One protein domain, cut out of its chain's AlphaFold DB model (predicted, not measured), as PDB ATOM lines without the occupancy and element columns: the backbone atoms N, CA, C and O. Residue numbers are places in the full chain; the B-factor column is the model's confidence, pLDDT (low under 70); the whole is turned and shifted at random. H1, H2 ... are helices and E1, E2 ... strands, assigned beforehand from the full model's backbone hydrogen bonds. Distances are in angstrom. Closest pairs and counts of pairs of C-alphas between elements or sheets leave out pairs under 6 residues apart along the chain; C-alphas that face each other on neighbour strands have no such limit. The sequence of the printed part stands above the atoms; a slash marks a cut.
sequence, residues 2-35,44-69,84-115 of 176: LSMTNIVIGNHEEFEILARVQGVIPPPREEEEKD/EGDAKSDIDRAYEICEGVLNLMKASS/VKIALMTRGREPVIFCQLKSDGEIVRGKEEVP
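Overview. This is residues 2 to 35, 44 to 69 and 84 to 115 of the 176 residues of the protein "Pfkb family protein" of Cystoisospora suis (UniProt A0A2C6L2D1). A twisted sheet of four strands, E1 to E4, makes a wall, with the long helix H3 laid slantwise over one face and the shorter H1 standing up from that same face beside the end of E1; the other face has no named helix. One end of H3, residues 44 to 50, sticks out beyond the sheet, and so do residues 29 to 35, of which 32 to 35 belong to the small helix H2. The printed part has 92 residues, with three named helices and four named strands in the order E1 H1 H2 H3 E2 E3 E4; the mixed sheet has the order E1 E2 E3 E4, with E1 and E2 parallel and the other neighbours antiparallel. The class is mixed, helices and strands, in two layers, which means helices on one face of a sheet. The whole is compact, with a radius of gyration of the C-alphas of 13.5 A, and spans 43 by 32 by 19 A.

Arrangement. In the sheet, the edge strand E1, residues 5 to 11, is parallel to the inner strand E2, residues 84 to 91, at 12 degrees, with N 8 and O 86 within hydrogen-bond range at 2.9 A. E2 forms an antiparallel hairpin with the inner strand E3, residues 94 to 101, at 168 degrees, with N 89 and O 97 at 2.8 A. E3 forms a second hairpin with the edge strand E4, residues 107 to 112, at 157 degrees, with N 98 and O 110 at 3.0 A. E2, E3 and E4 make a meander, each strand the antiparallel neighbour of the one before. H3, residues 44 to 67, is on the sheet at a height over the sheet of 8.3 A, over E2, E3 and E4 and only just not over E1, on which 2 of its C-alphas fall. On the local plane its line and that of E3 stand at 36 degrees, slantwise to the strands; the closest C-alphas of H3 and E3 are those of Cys 58 and Cys 99, 6.1 A apart. H1, residues 12 to 21, is on the same face, over E1, and stands up from the sheet at 48 degrees. H3 touches H1 with residues 57 to 64 alone; the closest C-alphas are those of Ala 19 and Gly 60, 5.2 A apart, and the two helices run the same way at a steep tilt of 53 degrees. H2, residues 32 to 35, is not on the sheet and is apart from both H1 and H3. Every O i to N i+4 pair of H1 is within hydrogen-bond range, as are 18 of 20 in H3, while H2 is too short for such a pair.

Along the chain. E1 begins at C-alpha 5, (230.777, 286.818, 124.496), and is 19.8 A long from first to last C-alpha. E2 measures 23.1 A, E3 22.7 A and E4 16.8 A, with E4 ending at C-alpha 112, (225.236, 306.298, 123.905). H3 runs 36.1 A from C-alpha 44 at (234.019, 322.247, 124.994) to C-alpha 67 at (244.946, 288.200, 129.834). H1 is 14.3 A long and H2 5.5 A.

Size, cuts and confidence. The two C-alphas farthest apart are those of Leu 2 and Lys 34, at 44.8 A. Residues 36 to 43 are not printed, a cut of 16.9 A between C-alphas 35 and 44, and residues 70 to 83 are not printed, a cut of 11.3 A between C-alphas 69 and 84. Of the links that are printed whole, E1 to H1, E2 to E3 and E3 to E4 are tight, H1 to H2 is short, and none is long. The mean pLDDT of the printed part is 80.2; it is under 70 in residues 2 to 3, 21 to 35, 44 to 48 and 67 to 69.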
ATOM      1  N   LEU A   2     224.903 282.828 119.820       54.06
ATOM      2  CA  LEU A   2     225.774 283.854 120.409       54.06
ATOM      3  C   LEU A   2     227.182 283.251 120.479       54.06
ATOM      4  O   LEU A   2     227.353 282.178 121.061       54.06
ATOM      5  N   SER A   3     228.165 283.867 119.817       59.12
ATOM      6  CA  SER A   3     229.555 283.469 120.029       59.12
ATOM      7  C   SER A   3     229.890 283.665 121.512       59.12
ATOM      8  O   SER A   3     229.200 284.429 122.194       59.12
ATOM      9  N   MET A   4     230.897 282.964 122.043       71.31
ATOM     10  CA  MET A   4     231.321 283.177 123.434       71.31
ATOM     11  C   MET A   4     231.629 284.667 123.633       71.31
ATOM     12  O   MET A   4     232.639 285.166 123.140       71.31
ATOM     13  N   THR A   5     230.714 285.372 124.300       82.44
ATOM     14  CA  THR A   5     230.777 286.818 124.496       82.44
ATOM     15  C   THR A   5     230.942 287.084 125.978       82.44
ATOM     16  O   THR A   5     230.067 286.735 126.767       82.44
ATOM     17  N   ASN A   6     232.059 287.702 126.350       89.38
ATOM     18  CA  ASN A   6     232.297 288.142 127.721       89.38
ATOM     19  C   ASN A   6     231.897 289.609 127.832       89.38
ATOM     20  O   ASN A   6     232.391 290.438 127.067       89.38
ATOM     21  N   ILE A   7     231.011 289.922 128.770       93.31
ATOM     22  CA  ILE A   7     230.494 291.275 128.971       93.31
ATOM     23  C   ILE A   7     230.858 291.707 130.387       93.31
ATOM     24  O   ILE A   7     230.590 290.980 131.341       93.31
ATOM     25  N   VAL A   8     231.461 292.885 130.510       94.56
ATOM     26  CA  VAL A   8     231.669 293.571 131.788       94.56
ATOM     27  C   VAL A   8     230.891 294.873 131.742       94.56
ATOM     28  O   VAL A   8     231.062 295.670 130.819       94.56
ATOM     29  N   ILE A   9     230.036 295.071 132.737       96.38
ATOM     30  CA  ILE A   9     229.266 296.292 132.945       96.38
ATOM     31  C   ILE A   9     229.661 296.828 134.314       96.38
ATOM     32  O   ILE A   9     229.742 296.056 135.265       96.38
ATOM     33  N   GLY A  10     229.920 298.125 134.400       95.12
ATOM     34  CA  GLY A  10     230.258 298.783 135.656       95.12
ATOM     35  C   GLY A  10     230.200 300.292 135.516       95.12
ATOM     36  O   GLY A  10     229.963 300.825 134.427       95.12
ATOM     37  N   ASN A  11     230.395 300.987 136.625       94.50
ATOM     38  CA  ASN A  11     230.477 302.442 136.636       94.50
ATOM     39  C   ASN A  11     231.917 302.930 136.385       94.50
ATOM     40  O   ASN A  11     232.865 302.147 136.296       94.50
ATOM     41  N   HIS A  12     232.076 304.248 136.261       90.62
ATOM     42  CA  HIS A  12     233.372 304.882 136.027       90.62
ATOM     43  C   HIS A  12     234.430 304.545 137.090       90.62
ATOM     44  O   HIS A  12     235.552 304.201 136.730       90.62
ATOM     45  N   GLU A  13     234.082 304.599 138.375       88.19
ATOM     46  CA  GLU A  13     235.021 304.362 139.480       88.19
ATOM     47  C   GLU A  13     235.509 302.907 139.499       88.19
ATOM     48  O   GLU A  13     236.709 302.645 139.603       88.19
ATOM     49  N   GLU A  14     234.597 301.950 139.313       90.25
ATOM     50  CA  GLU A  14     234.911 300.521 139.207       90.25
ATOM     51  C   GLU A  14     235.855 300.244 138.034       90.25
ATOM     52  O   GLU A  14     236.851 299.527 138.171       90.25
ATOM     53  N   PHE A  15     235.568 300.842 136.878       91.00
ATOM     54  CA  PHE A  15     236.375 300.696 135.673       91.00
ATOM     55  C   PHE A  15     237.765 301.315 135.827       91.00
ATOM     56  O   PHE A  15     238.759 300.713 135.412       91.00
ATOM     57  N   GLU A  16     237.861 302.485 136.458       85.12
ATOM     58  CA  GLU A  16     239.147 303.093 136.779       85.12
ATOM     59  C   GLU A  16     239.971 302.211 137.718       85.12
ATOM     60  O   GLU A  16     241.156 302.003 137.458       85.12
ATOM     61  N   ILE A  17     239.369 301.653 138.772       84.88
ATOM     62  CA  ILE A  17     240.056 300.733 139.691       84.88
ATOM     63  C   ILE A  17     240.569 299.507 138.929       84.88
ATOM     64  O   ILE A  17     241.753 299.178 139.030       84.88
ATOM     65  N   LEU A  18     239.716 298.861 138.128       82.69
ATOM     66  CA  LEU A  18     240.092 297.682 137.340       82.69
ATOM     67  C   LEU A  18     241.276 297.965 136.413       82.69
ATOM     68  O   LEU A  18     242.204 297.159 136.316       82.69
ATOM     69  N   ALA A  19     241.263 299.119 135.754       78.12
ATOM     70  CA  ALA A  19     242.307 299.480 134.815       78.12
ATOM     71  C   ALA A  19     243.608 299.942 135.506       78.12
ATOM     72  O   ALA A  19     244.699 299.650 135.004       78.12
ATOM     73  N   ARG A  20     243.519 300.587 136.683       74.19
ATOM     74  CA  ARG A  20     244.676 300.962 137.523       74.19
ATOM     75  C   ARG A  20     245.386 299.746 138.111       74.19
ATOM     76  O   ARG A  20     246.610 299.681 138.041       74.19
ATOM     77  N   VAL A  21     244.644 298.770 138.650       68.94
ATOM     78  CA  VAL A  21     245.208 297.545 139.264       68.94
ATOM     79  C   VAL A  21     246.121 296.783 138.293       68.94
ATOM     80  O   VAL A  21     247.031 296.080 138.720       68.94
ATOM     81  N   GLN A  22     245.917 296.956 136.988       64.62
ATOM     82  CA  GLN A  22     246.664 296.274 135.931       64.62
ATOM     83  C   GLN A  22     247.705 297.171 135.240       64.62
ATOM     84  O   GLN A  22     248.305 296.759 134.248       64.62
ATOM     85  N   GLY A  23     247.912 298.400 135.729       63.66
ATOM     86  CA  GLY A  23     248.869 299.355 135.165       63.66
ATOM     87  C   GLY A  23     248.520 299.839 133.755       63.66
ATOM     88  O   GLY A  23     249.399 300.317 133.044       63.66
ATOM     89  N   VAL A  24     247.258 299.698 133.328       64.88
ATOM     90  CA  VAL A  24     246.828 300.040 131.959       64.88
ATOM     91  C   VAL A  24     246.572 301.537 131.801       64.88
ATOM     92  O   VAL A  24     246.526 302.052 130.687       64.88
ATOM     93  N   ILE A  25     246.447 302.249 132.919       63.81
ATOM     94  CA  ILE A  25     246.234 303.687 132.947       63.81
ATOM     95  C   ILE A  25     247.200 304.322 133.944       63.81
ATOM     96  O   ILE A  25     247.315 303.813 135.065       63.81
ATOM     97  N   PRO A  26     247.867 305.433 133.584       53.69
ATOM     98  CA  PRO A  26     248.654 306.199 134.542       53.69
ATOM     99  C   PRO A  26     247.785 306.705 135.714       53.69
ATOM    100  O   PRO A  26     246.578 306.907 135.557       53.69
ATOM    101  N   PRO A  27     248.364 306.915 136.911       54.44
ATOM    102  CA  PRO A  27     247.644 307.551 138.015       54.44
ATOM    103  C   PRO A  27     247.080 308.921 137.583       54.44
ATOM    104  O   PRO A  27     247.617 309.525 136.647       54.44
ATOM    105  N   PRO A  28     245.993 309.405 138.223       55.97
ATOM    106  CA  PRO A  28     245.419 310.702 137.879       55.97
ATOM    107  C   PRO A  28     246.480 311.794 138.057       55.97
ATOM    108  O   PRO A  28     247.368 311.672 138.908       55.97
ATOM    109  N   ARG A  29     246.415 312.859 137.254       57.81
ATOM    110  CA  ARG A  29     247.312 314.009 137.451       57.81
ATOM    111  C   ARG A  29     246.895 314.712 138.749       57.81
ATOM    112  O   ARG A  29     245.702 314.868 138.979       57.81
ATOM    113  N   GLU A  30     247.849 315.160 139.572       50.09
ATOM    114  CA  GLU A  30     247.607 315.791 140.896       50.09
ATOM    115  C   GLU A  30     246.618 316.982 140.875       50.09
ATOM    116  O   GLU A  30     246.106 317.406 141.911       50.09
ATOM    117  N   GLU A  31     246.338 317.537 139.696       49.31
ATOM    118  CA  GLU A  31     245.391 318.632 139.476       49.31
ATOM    119  C   GLU A  31     243.917 318.161 139.445       49.31
ATOM    120  O   GLU A  31     243.038 318.920 139.845       49.31
ATOM    121  N   GLU A  32     243.630 316.906 139.071       52.12
ATOM    122  CA  GLU A  32     242.261 316.367 138.929       52.12
ATOM    123  C   GLU A  32     241.605 316.003 140.276       52.12
ATOM    124  O   GLU A  32     240.385 316.104 140.422       52.12
ATOM    125  N   GLU A  33     242.390 315.642 141.300       46.62
ATOM    126  CA  GLU A  33     241.866 315.331 142.645       46.62
ATOM    127  C   GLU A  33     241.199 316.544 143.312       46.62
ATOM    128  O   GLU A  33     240.244 316.391 144.081       46.62
ATOM    129  N   LYS A  34     241.659 317.759 142.989       39.91
ATOM    130  CA  LYS A  34     241.184 319.006 143.607       39.91
ATOM    131  C   LYS A  34     239.871 319.525 143.012       39.91
ATOM    132  O   LYS A  34     239.128 320.202 143.721       39.91
ATOM    133  N   ASP A  35     239.546 319.160 141.772       45.53
ATOM    134  CA  ASP A  35     238.326 319.599 141.069       45.53
ATOM    135  C   ASP A  35     237.100 318.707 141.334       45.53
ATOM    136  O   ASP A  35     235.964 319.085 141.039       45.53
ATOM    137  N   GLU A  44     234.139 323.179 126.135       45.09
ATOM    138  CA  GLU A  44     234.019 322.247 124.994       45.09
ATOM    139  C   GLU A  44     235.317 321.457 124.686       45.09
ATOM    140  O   GLU A  44     235.265 320.313 124.238       45.09
ATOM    141  N   GLY A  45     236.490 322.031 124.989       45.97
ATOM    142  CA  GLY A  45     237.790 321.346 124.895       45.97
ATOM    143  C   GLY A  45     238.038 320.302 125.994       45.97
ATOM    144  O   GLY A  45     238.700 319.297 125.736       45.97
ATOM    145  N   ASP A  46     237.454 320.490 127.180       59.44
ATOM    146  CA  ASP A  46     237.586 319.576 128.322       59.44
ATOM    147  C   ASP A  46     236.726 318.319 128.121       59.44
ATOM    148  O   ASP A  46     237.114 317.216 128.503       59.44
ATOM    149  N   ALA A  47     235.574 318.459 127.454       58.69
ATOM    150  CA  ALA A  47     234.654 317.356 127.173       58.69
ATOM    151  C   ALA A  47     235.235 316.320 126.193       58.69
ATOM    152  O   ALA A  47     235.023 315.117 126.353       58.69
ATOM    153  N   LYS A  48     236.006 316.763 125.189       59.31
ATOM    154  CA  LYS A  48     236.691 315.849 124.261       59.31
ATOM    155  C   LYS A  48     237.777 315.039 124.976       59.31
ATOM    156  O   LYS A  48     237.835 313.825 124.808       59.31
ATOM    157  N   SER A  49     238.566 315.702 125.825       74.12
ATOM    158  CA  SER A  49     239.580 315.052 126.665       74.12
ATOM    159  C   SER A  49     238.965 314.028 127.629       74.12
ATOM    160  O   SER A  49     239.545 312.972 127.862       74.12
ATOM    161  N   ASP A  50     237.783 314.321 128.169       84.81
ATOM    162  CA  ASP A  50     237.057 313.450 129.098       84.81
ATOM    163  C   ASP A  50     236.543 312.157 128.436       84.81
ATOM    164  O   ASP A  50     236.684 311.069 128.998       84.81
ATOM    165  N   ILE A  51     236.004 312.247 127.216       88.94
ATOM    166  CA  ILE A  51     235.547 311.075 126.453       88.94
ATOM    167  C   ILE A  51     236.726 310.212 125.993       88.94
ATOM    168  O   ILE A  51     236.658 308.986 126.094       88.94
ATOM    169  N   ASP A  52     237.816 310.827 125.528       88.75
ATOM    170  CA  ASP A  52     239.022 310.096 125.127       88.75
ATOM    171  C   ASP A  52     239.604 309.313 126.316       88.75
ATOM    172  O   ASP A  52     239.858 308.110 126.211       88.75
ATOM    173  N   ARG A  53     239.681 309.953 127.489       86.81
ATOM    174  CA  ARG A  53     240.058 309.313 128.755       86.81
ATOM    175  C   ARG A  53     239.127 308.150 129.112       86.81
ATOM    176  O   ARG A  53     239.585 307.088 129.536       86.81
ATOM    177  N   ALA A  54     237.820 308.321 128.927       91.62
ATOM    178  CA  ALA A  54     236.839 307.274 129.187       91.62
ATOM    179  C   ALA A  54     237.008 306.061 128.251       91.62
ATOM    180  O   ALA A  54     236.859 304.918 128.696       91.62
ATOM    181  N   TYR A  55     237.381 306.285 126.986       92.81
ATOM    182  CA  TYR A  55     237.740 305.204 126.067       92.81
ATOM    183  C   TYR A  55     238.993 304.459 126.512       92.81
ATOM    184  O   TYR A  55     238.966 303.230 126.541       92.81
ATOM    185  N   GLU A  56     240.053 305.163 126.910       89.00
ATOM    186  CA  GLU A  56     241.272 304.529 127.434       89.00
ATOM    187  C   GLU A  56     240.965 303.621 128.629       89.00
ATOM    188  O   GLU A  56     241.478 302.502 128.713       89.00
ATOM    189  N   ILE A  57     240.081 304.069 129.529       90.62
ATOM    190  CA  ILE A  57     239.644 303.252 130.663       90.62
ATOM    191  C   ILE A  57     238.940 301.980 130.196       90.62
ATOM    192  O   ILE A  57     239.297 300.873 130.607       90.62
ATOM    193  N   CYS A  58     237.958 302.132 129.314       91.25
ATOM    194  CA  CYS A  58     237.157 301.025 128.811       91.25
ATOM    195  C   CYS A  58     238.013 300.001 128.033       91.25
ATOM    196  O   CYS A  58     237.868 298.788 128.201       91.25
ATOM    197  N   GLU A  59     238.977 300.472 127.238       90.00
ATOM    198  CA  GLU A  59     239.960 299.622 126.558       90.00
ATOM    199  C   GLU A  59     240.889 298.895 127.527       90.00
ATOM    200  O   GLU A  59     241.235 297.731 127.298       90.00
ATOM    201  N   GLY A  60     241.263 299.541 128.633       85.62
ATOM    202  CA  GLY A  60     242.053 298.899 129.673       85.62
ATOM    203  C   GLY A  60     241.353 297.688 130.282       85.62
ATOM    204  O   GLY A  60     241.965 296.625 130.429       85.62
ATOM    205  N   VAL A  61     240.045 297.797 130.516       88.75
ATOM    206  CA  VAL A  61     239.209 296.674 130.968       88.75
ATOM    207  C   VAL A  61     239.138 295.563 129.909       88.75
ATOM    208  O   VAL A  61     239.256 294.382 130.246       88.75
ATOM    209  N   LEU A  62     239.034 295.895 128.614       87.25
ATOM    210  CA  LEU A  62     239.105 294.884 127.545       87.25
ATOM    211  C   LEU A  62     240.438 294.122 127.545       87.25
ATOM    212  O   LEU A  62     240.456 292.904 127.329       87.25
ATOM    213  N   ASN A  63     241.553 294.814 127.788       80.56
ATOM    214  CA  ASN A  63     242.880 294.200 127.841       80.56
ATOM    215  C   ASN A  63     243.031 293.248 129.036       80.56
ATOM    216  O   ASN A  63     243.595 292.165 128.868       80.56
ATOM    217  N   LEU A  64     242.440 293.565 130.193       77.25
ATOM    218  CA  LEU A  64     242.343 292.618 131.313       77.25
ATOM    219  C   LEU A  64     241.630 291.330 130.883       77.25
ATOM    220  O   LEU A  64     242.110 290.221 131.133       77.25
ATOM    221  N   MET A  65     240.520 291.458 130.156       76.94
ATOM    222  CA  MET A  65     239.808 290.282 129.672       76.94
ATOM    223  C   MET A  65     240.606 289.487 128.625       76.94
ATOM    224  O   MET A  65     240.324 288.306 128.437       76.94
ATOM    225  N   LYS A  66     241.593 290.073 127.921       72.00
ATOM    226  CA  LYS A  66     242.548 289.335 127.058       72.00
ATOM    227  C   LYS A  66     243.473 288.436 127.874       72.00
ATOM    228  O   LYS A  66     243.626 287.269 127.508       72.00
ATOM    229  N   ALA A  67     244.019 288.942 128.978       59.53
ATOM    230  CA  ALA A  67     244.946 288.200 129.834       59.53
ATOM    231  C   ALA A  67     244.299 286.974 130.509       59.53
ATOM    232  O   ALA A  67     244.953 285.947 130.692       59.53
ATOM    233  N   SER A  68     242.996 287.023 130.813       54.09
ATOM    234  CA  SER A  68     242.274 285.870 131.378       54.09
ATOM    235  C   SER A  68     241.996 284.749 130.363       54.09
ATOM    236  O   SER A  68     241.766 283.609 130.756       54.09
ATOM    237  N   SER A  69     242.076 285.029 129.059       55.44
ATOM    238  CA  SER A  69     241.853 284.054 127.978       55.44
ATOM    239  C   SER A  69     243.144 283.452 127.405       55.44
ATOM    240  O   SER A  69     243.205 283.126 126.220       55.44
ATOM    241  N   VAL A  84     234.128 287.366 121.472       84.88
ATOM    242  CA  VAL A  84     233.867 288.808 121.495       84.88
ATOM    243  C   VAL A  84     233.902 289.269 122.946       84.88
ATOM    244  O   VAL A  84     233.434 288.565 123.840       84.88
ATOM    245  N   LYS A  85     234.482 290.436 123.217       91.81
ATOM    246  CA  LYS A  85     234.507 290.997 124.576       91.81
ATOM    247  C   LYS A  85     233.949 292.395 124.549       91.81
ATOM    248  O   LYS A  85     234.303 293.162 123.661       91.81
ATOM    249  N   ILE A  86     233.088 292.709 125.499       95.06
ATOM    250  CA  ILE A  86     232.394 293.987 125.560       95.06
ATOM    251  C   ILE A  86     232.597 294.553 126.958       95.06
ATOM    252  O   ILE A  86     232.356 293.871 127.950       95.06
ATOM    253  N   ALA A  87     233.056 295.794 127.026       95.81
ATOM    254  CA  ALA A  87     233.102 296.569 128.252       95.81
ATOM    255  C   ALA A  87     232.126 297.741 128.100       95.81
ATOM    256  O   ALA A  87     232.182 298.445 127.091       95.81
ATOM    257  N   LEU A  88     231.222 297.918 129.063       97.50
ATOM    258  CA  LEU A  88     230.260 299.018 129.125       97.50
ATOM    259  C   LEU A  88     230.432 299.769 130.443       97.50
ATOM    260  O   LEU A  88     230.325 299.178 131.515       97.50
ATOM    261  N   MET A  89     230.677 301.070 130.346       97.25
ATOM    262  CA  MET A  89     230.928 301.950 131.476       97.25
ATOM    263  C   MET A  89     229.813 302.989 131.590       97.25
ATOM    264  O   MET A  89     229.682 303.865 130.729       97.25
ATOM    265  N   THR A  90     229.026 302.910 132.659       96.62
ATOM    266  CA  THR A  90     228.036 303.935 133.008       96.62
ATOM    267  C   THR A  90     228.712 305.105 133.727       96.62
ATOM    268  O   THR A  90     229.721 304.942 134.419       96.62
ATOM    269  N   ARG A  91     228.189 306.321 133.527       94.81
ATOM    270  CA  ARG A  91     228.837 307.565 133.981       94.81
ATOM    271  C   ARG A  91     227.841 308.583 134.564       94.81
ATOM    272  O   ARG A  91     228.029 309.795 134.467       94.81
ATOM    273  N   GLY A  92     226.767 308.098 135.186       90.12
ATOM    274  CA  GLY A  92     225.692 308.945 135.706       90.12
ATOM    275  C   GLY A  92     224.919 309.620 134.571       90.12
ATOM    276  O   GLY A  92     224.305 308.928 133.768       90.12
ATOM    277  N   ARG A  93     224.958 310.958 134.512       89.81
ATOM    278  CA  ARG A  93     224.335 311.758 133.436       89.81
ATOM    279  C   ARG A  93     225.193 311.866 132.173       89.81
ATOM    280  O   ARG A  93     224.710 312.315 131.146       89.81
ATOM    281  N   GLU A  94     226.467 311.493 132.257       94.12
ATOM    282  CA  GLU A  94     227.368 311.505 131.107       94.12
ATOM    283  C   GLU A  94     227.095 310.296 130.193       94.12
ATOM    284  O   GLU A  94     226.554 309.286 130.660       94.12
ATOM    285  N   PRO A  95     227.517 310.337 128.915       96.00
ATOM    286  CA  PRO A  95     227.290 309.242 127.978       96.00
ATOM    287  C   PRO A  95     227.835 307.906 128.486       96.00
ATOM    288  O   PRO A  95     228.946 307.830 129.025       96.00
ATOM    289  N   VAL A  96     227.087 306.833 128.238       97.69
ATOM    290  CA  VAL A  96     227.575 305.464 128.429       97.69
ATOM    291  C   VAL A  96     228.654 305.200 127.392       97.69
ATOM    292  O   VAL A  96     228.426 305.372 126.196       97.69
ATOM    293  N   ILE A  97     229.824 304.758 127.842       97.75
ATOM    294  CA  ILE A  97     230.953 304.422 126.971       97.75
ATOM    295  C   ILE A  97     231.029 302.915 126.817       97.75
ATOM    296  O   ILE A  97     230.935 302.187 127.803       97.75
ATOM    297  N   PHE A  98     231.232 302.438 125.593       97.25
ATOM    298  CA  PHE A  98     231.452 301.021 125.352       97.25
ATOM    299  C   PHE A  98     232.600 300.769 124.381       97.25
ATOM    300  O   PHE A  98     232.791 301.492 123.399       97.25
ATOM    301  N   CYS A  99     233.329 299.689 124.642       95.69
ATOM    302  CA  CYS A  99     234.347 299.159 123.749       95.69
ATOM    303  C   CYS A  99     234.076 297.676 123.483       95.69
ATOM    304  O   CYS A  99     233.753 296.913 124.397       95.69
ATOM    305  N   GLN A 100     234.246 297.256 122.232       94.56
ATOM    306  CA  GLN A 100     234.137 295.869 121.801       94.56
ATOM    307  C   GLN A 100     235.472 295.396 121.233       94.56
ATOM    308  O   GLN A 100     235.939 295.941 120.238       94.56
ATOM    309  N   LEU A 101     236.044 294.342 121.809       92.00
ATOM    310  CA  LEU A 101     237.122 293.583 121.188       92.00
ATOM    311  C   LEU A 101     236.519 292.505 120.285       92.00
ATOM    312  O   LEU A 101     235.860 291.578 120.774       92.00
ATOM    313  N   LYS A 102     236.770 292.616 118.983       88.88
ATOM    314  CA  LYS A 102     236.424 291.598 117.991       88.88
ATOM    315  C   LYS A 102     237.461 290.474 117.966       88.88
ATOM    316  O   LYS A 102     238.569 290.593 118.488       88.88
ATOM    317  N   SER A 103     237.100 289.365 117.328       84.25
ATOM    318  CA  SER A 103     237.951 288.174 117.226       84.25
ATOM    319  C   SER A 103     239.224 288.372 116.399       84.25
ATOM    320  O   SER A 103     240.168 287.608 116.560       84.25
ATOM    321  N   ASP A 104     239.255 289.371 115.518       83.88
ATOM    322  CA  ASP A 104     240.433 289.772 114.734       83.88
ATOM    323  C   ASP A 104     241.390 290.699 115.510       83.88
ATOM    324  O   ASP A 104     242.446 291.069 115.001       83.88
ATOM    325  N   GLY A 105     241.047 291.046 116.755       84.44
ATOM    326  CA  GLY A 105     241.829 291.935 117.608       84.44
ATOM    327  C   GLY A 105     241.482 293.417 117.463       84.44
ATOM    328  O   GLY A 105     242.018 294.219 118.233       84.44
ATOM    329  N   GLU A 106     240.581 293.787 116.548       89.50
ATOM    330  CA  GLU A 106     240.086 295.158 116.417       89.50
ATOM    331  C   GLU A 106     239.300 295.562 117.674       89.50
ATOM    332  O   GLU A 106     238.474 294.798 118.187       89.50
ATOM    333  N   ILE A 107     239.538 296.785 118.160       91.62
ATOM    334  CA  ILE A 107     238.707 297.414 119.186       91.62
ATOM    335  C   ILE A 107     237.795 298.439 118.520       91.62
ATOM    336  O   ILE A 107     238.264 299.414 117.936       91.62
ATOM    337  N   VAL A 108     236.487 298.241 118.659       94.62
ATOM    338  CA  VAL A 108     235.471 299.214 118.254       94.62
ATOM    339  C   VAL A 108     235.020 300.006 119.469       94.62
ATOM    340  O   VAL A 108     234.612 299.429 120.475       94.62
ATOM    341  N   ARG A 109     235.065 301.331 119.350       95.69
ATOM    342  CA  ARG A 109     234.606 302.294 120.353       95.69
ATOM    343  C   ARG A 109     233.210 302.795 120.005       95.69
ATOM    344  O   ARG A 109     232.899 303.002 118.832       95.69
ATOM    345  N   GLY A 110     232.398 303.066 121.014       96.69
ATOM    346  CA  GLY A 110     231.147 303.788 120.838       96.69
ATOM    347  C   GLY A 110     230.647 304.410 122.133       96.69
ATOM    348  O   GLY A 110     231.221 304.217 123.204       96.69
ATOM    349  N   LYS A 111     229.618 305.242 122.007       97.44
ATOM    350  CA  LYS A 111     228.933 305.852 123.139       97.44
ATOM    351  C   LYS A 111     227.439 305.942 122.876       97.44
ATOM    352  O   LYS A 111     227.041 305.983 121.710       97.44
ATOM    353  N   GLU A 112     226.665 306.004 123.948       97.56
ATOM    354  CA  GLU A 112     225.236 306.298 123.905       97.56
ATOM    355  C   GLU A 112     224.898 307.400 124.911       97.56
ATOM    356  O   GLU A 112     225.345 307.364 126.058       97.56
ATOM    357  N   GLU A 113     224.156 308.405 124.451       96.19
ATOM    358  CA  GLU A 113     223.793 309.573 125.256       96.19
ATOM    359  C   GLU A 113     222.727 309.197 126.292       96.19
ATOM    360  O   GLU A 113     221.783 308.464 125.994       96.19
ATOM    361  N   VAL A 114     222.868 309.720 127.508       92.75
ATOM    362  CA  VAL A 114     221.874 309.549 128.571       92.75
ATOM    363  C   VAL A 114     220.902 310.729 128.501       92.75
ATOM    364  O   VAL A 114     221.352 311.873 128.532       92.75
ATOM    365  N   PRO A 115     219.583 310.502 128.379       89.12
ATOM    366  CA  PRO A 115     218.617 311.587 128.358       89.12
ATOM    367  C   PRO A 115     218.557 312.276 129.724       89.12
ATOM    368  O   PRO A 115     218.623 311.629 130.771       89.12
TER     369      PRO A 115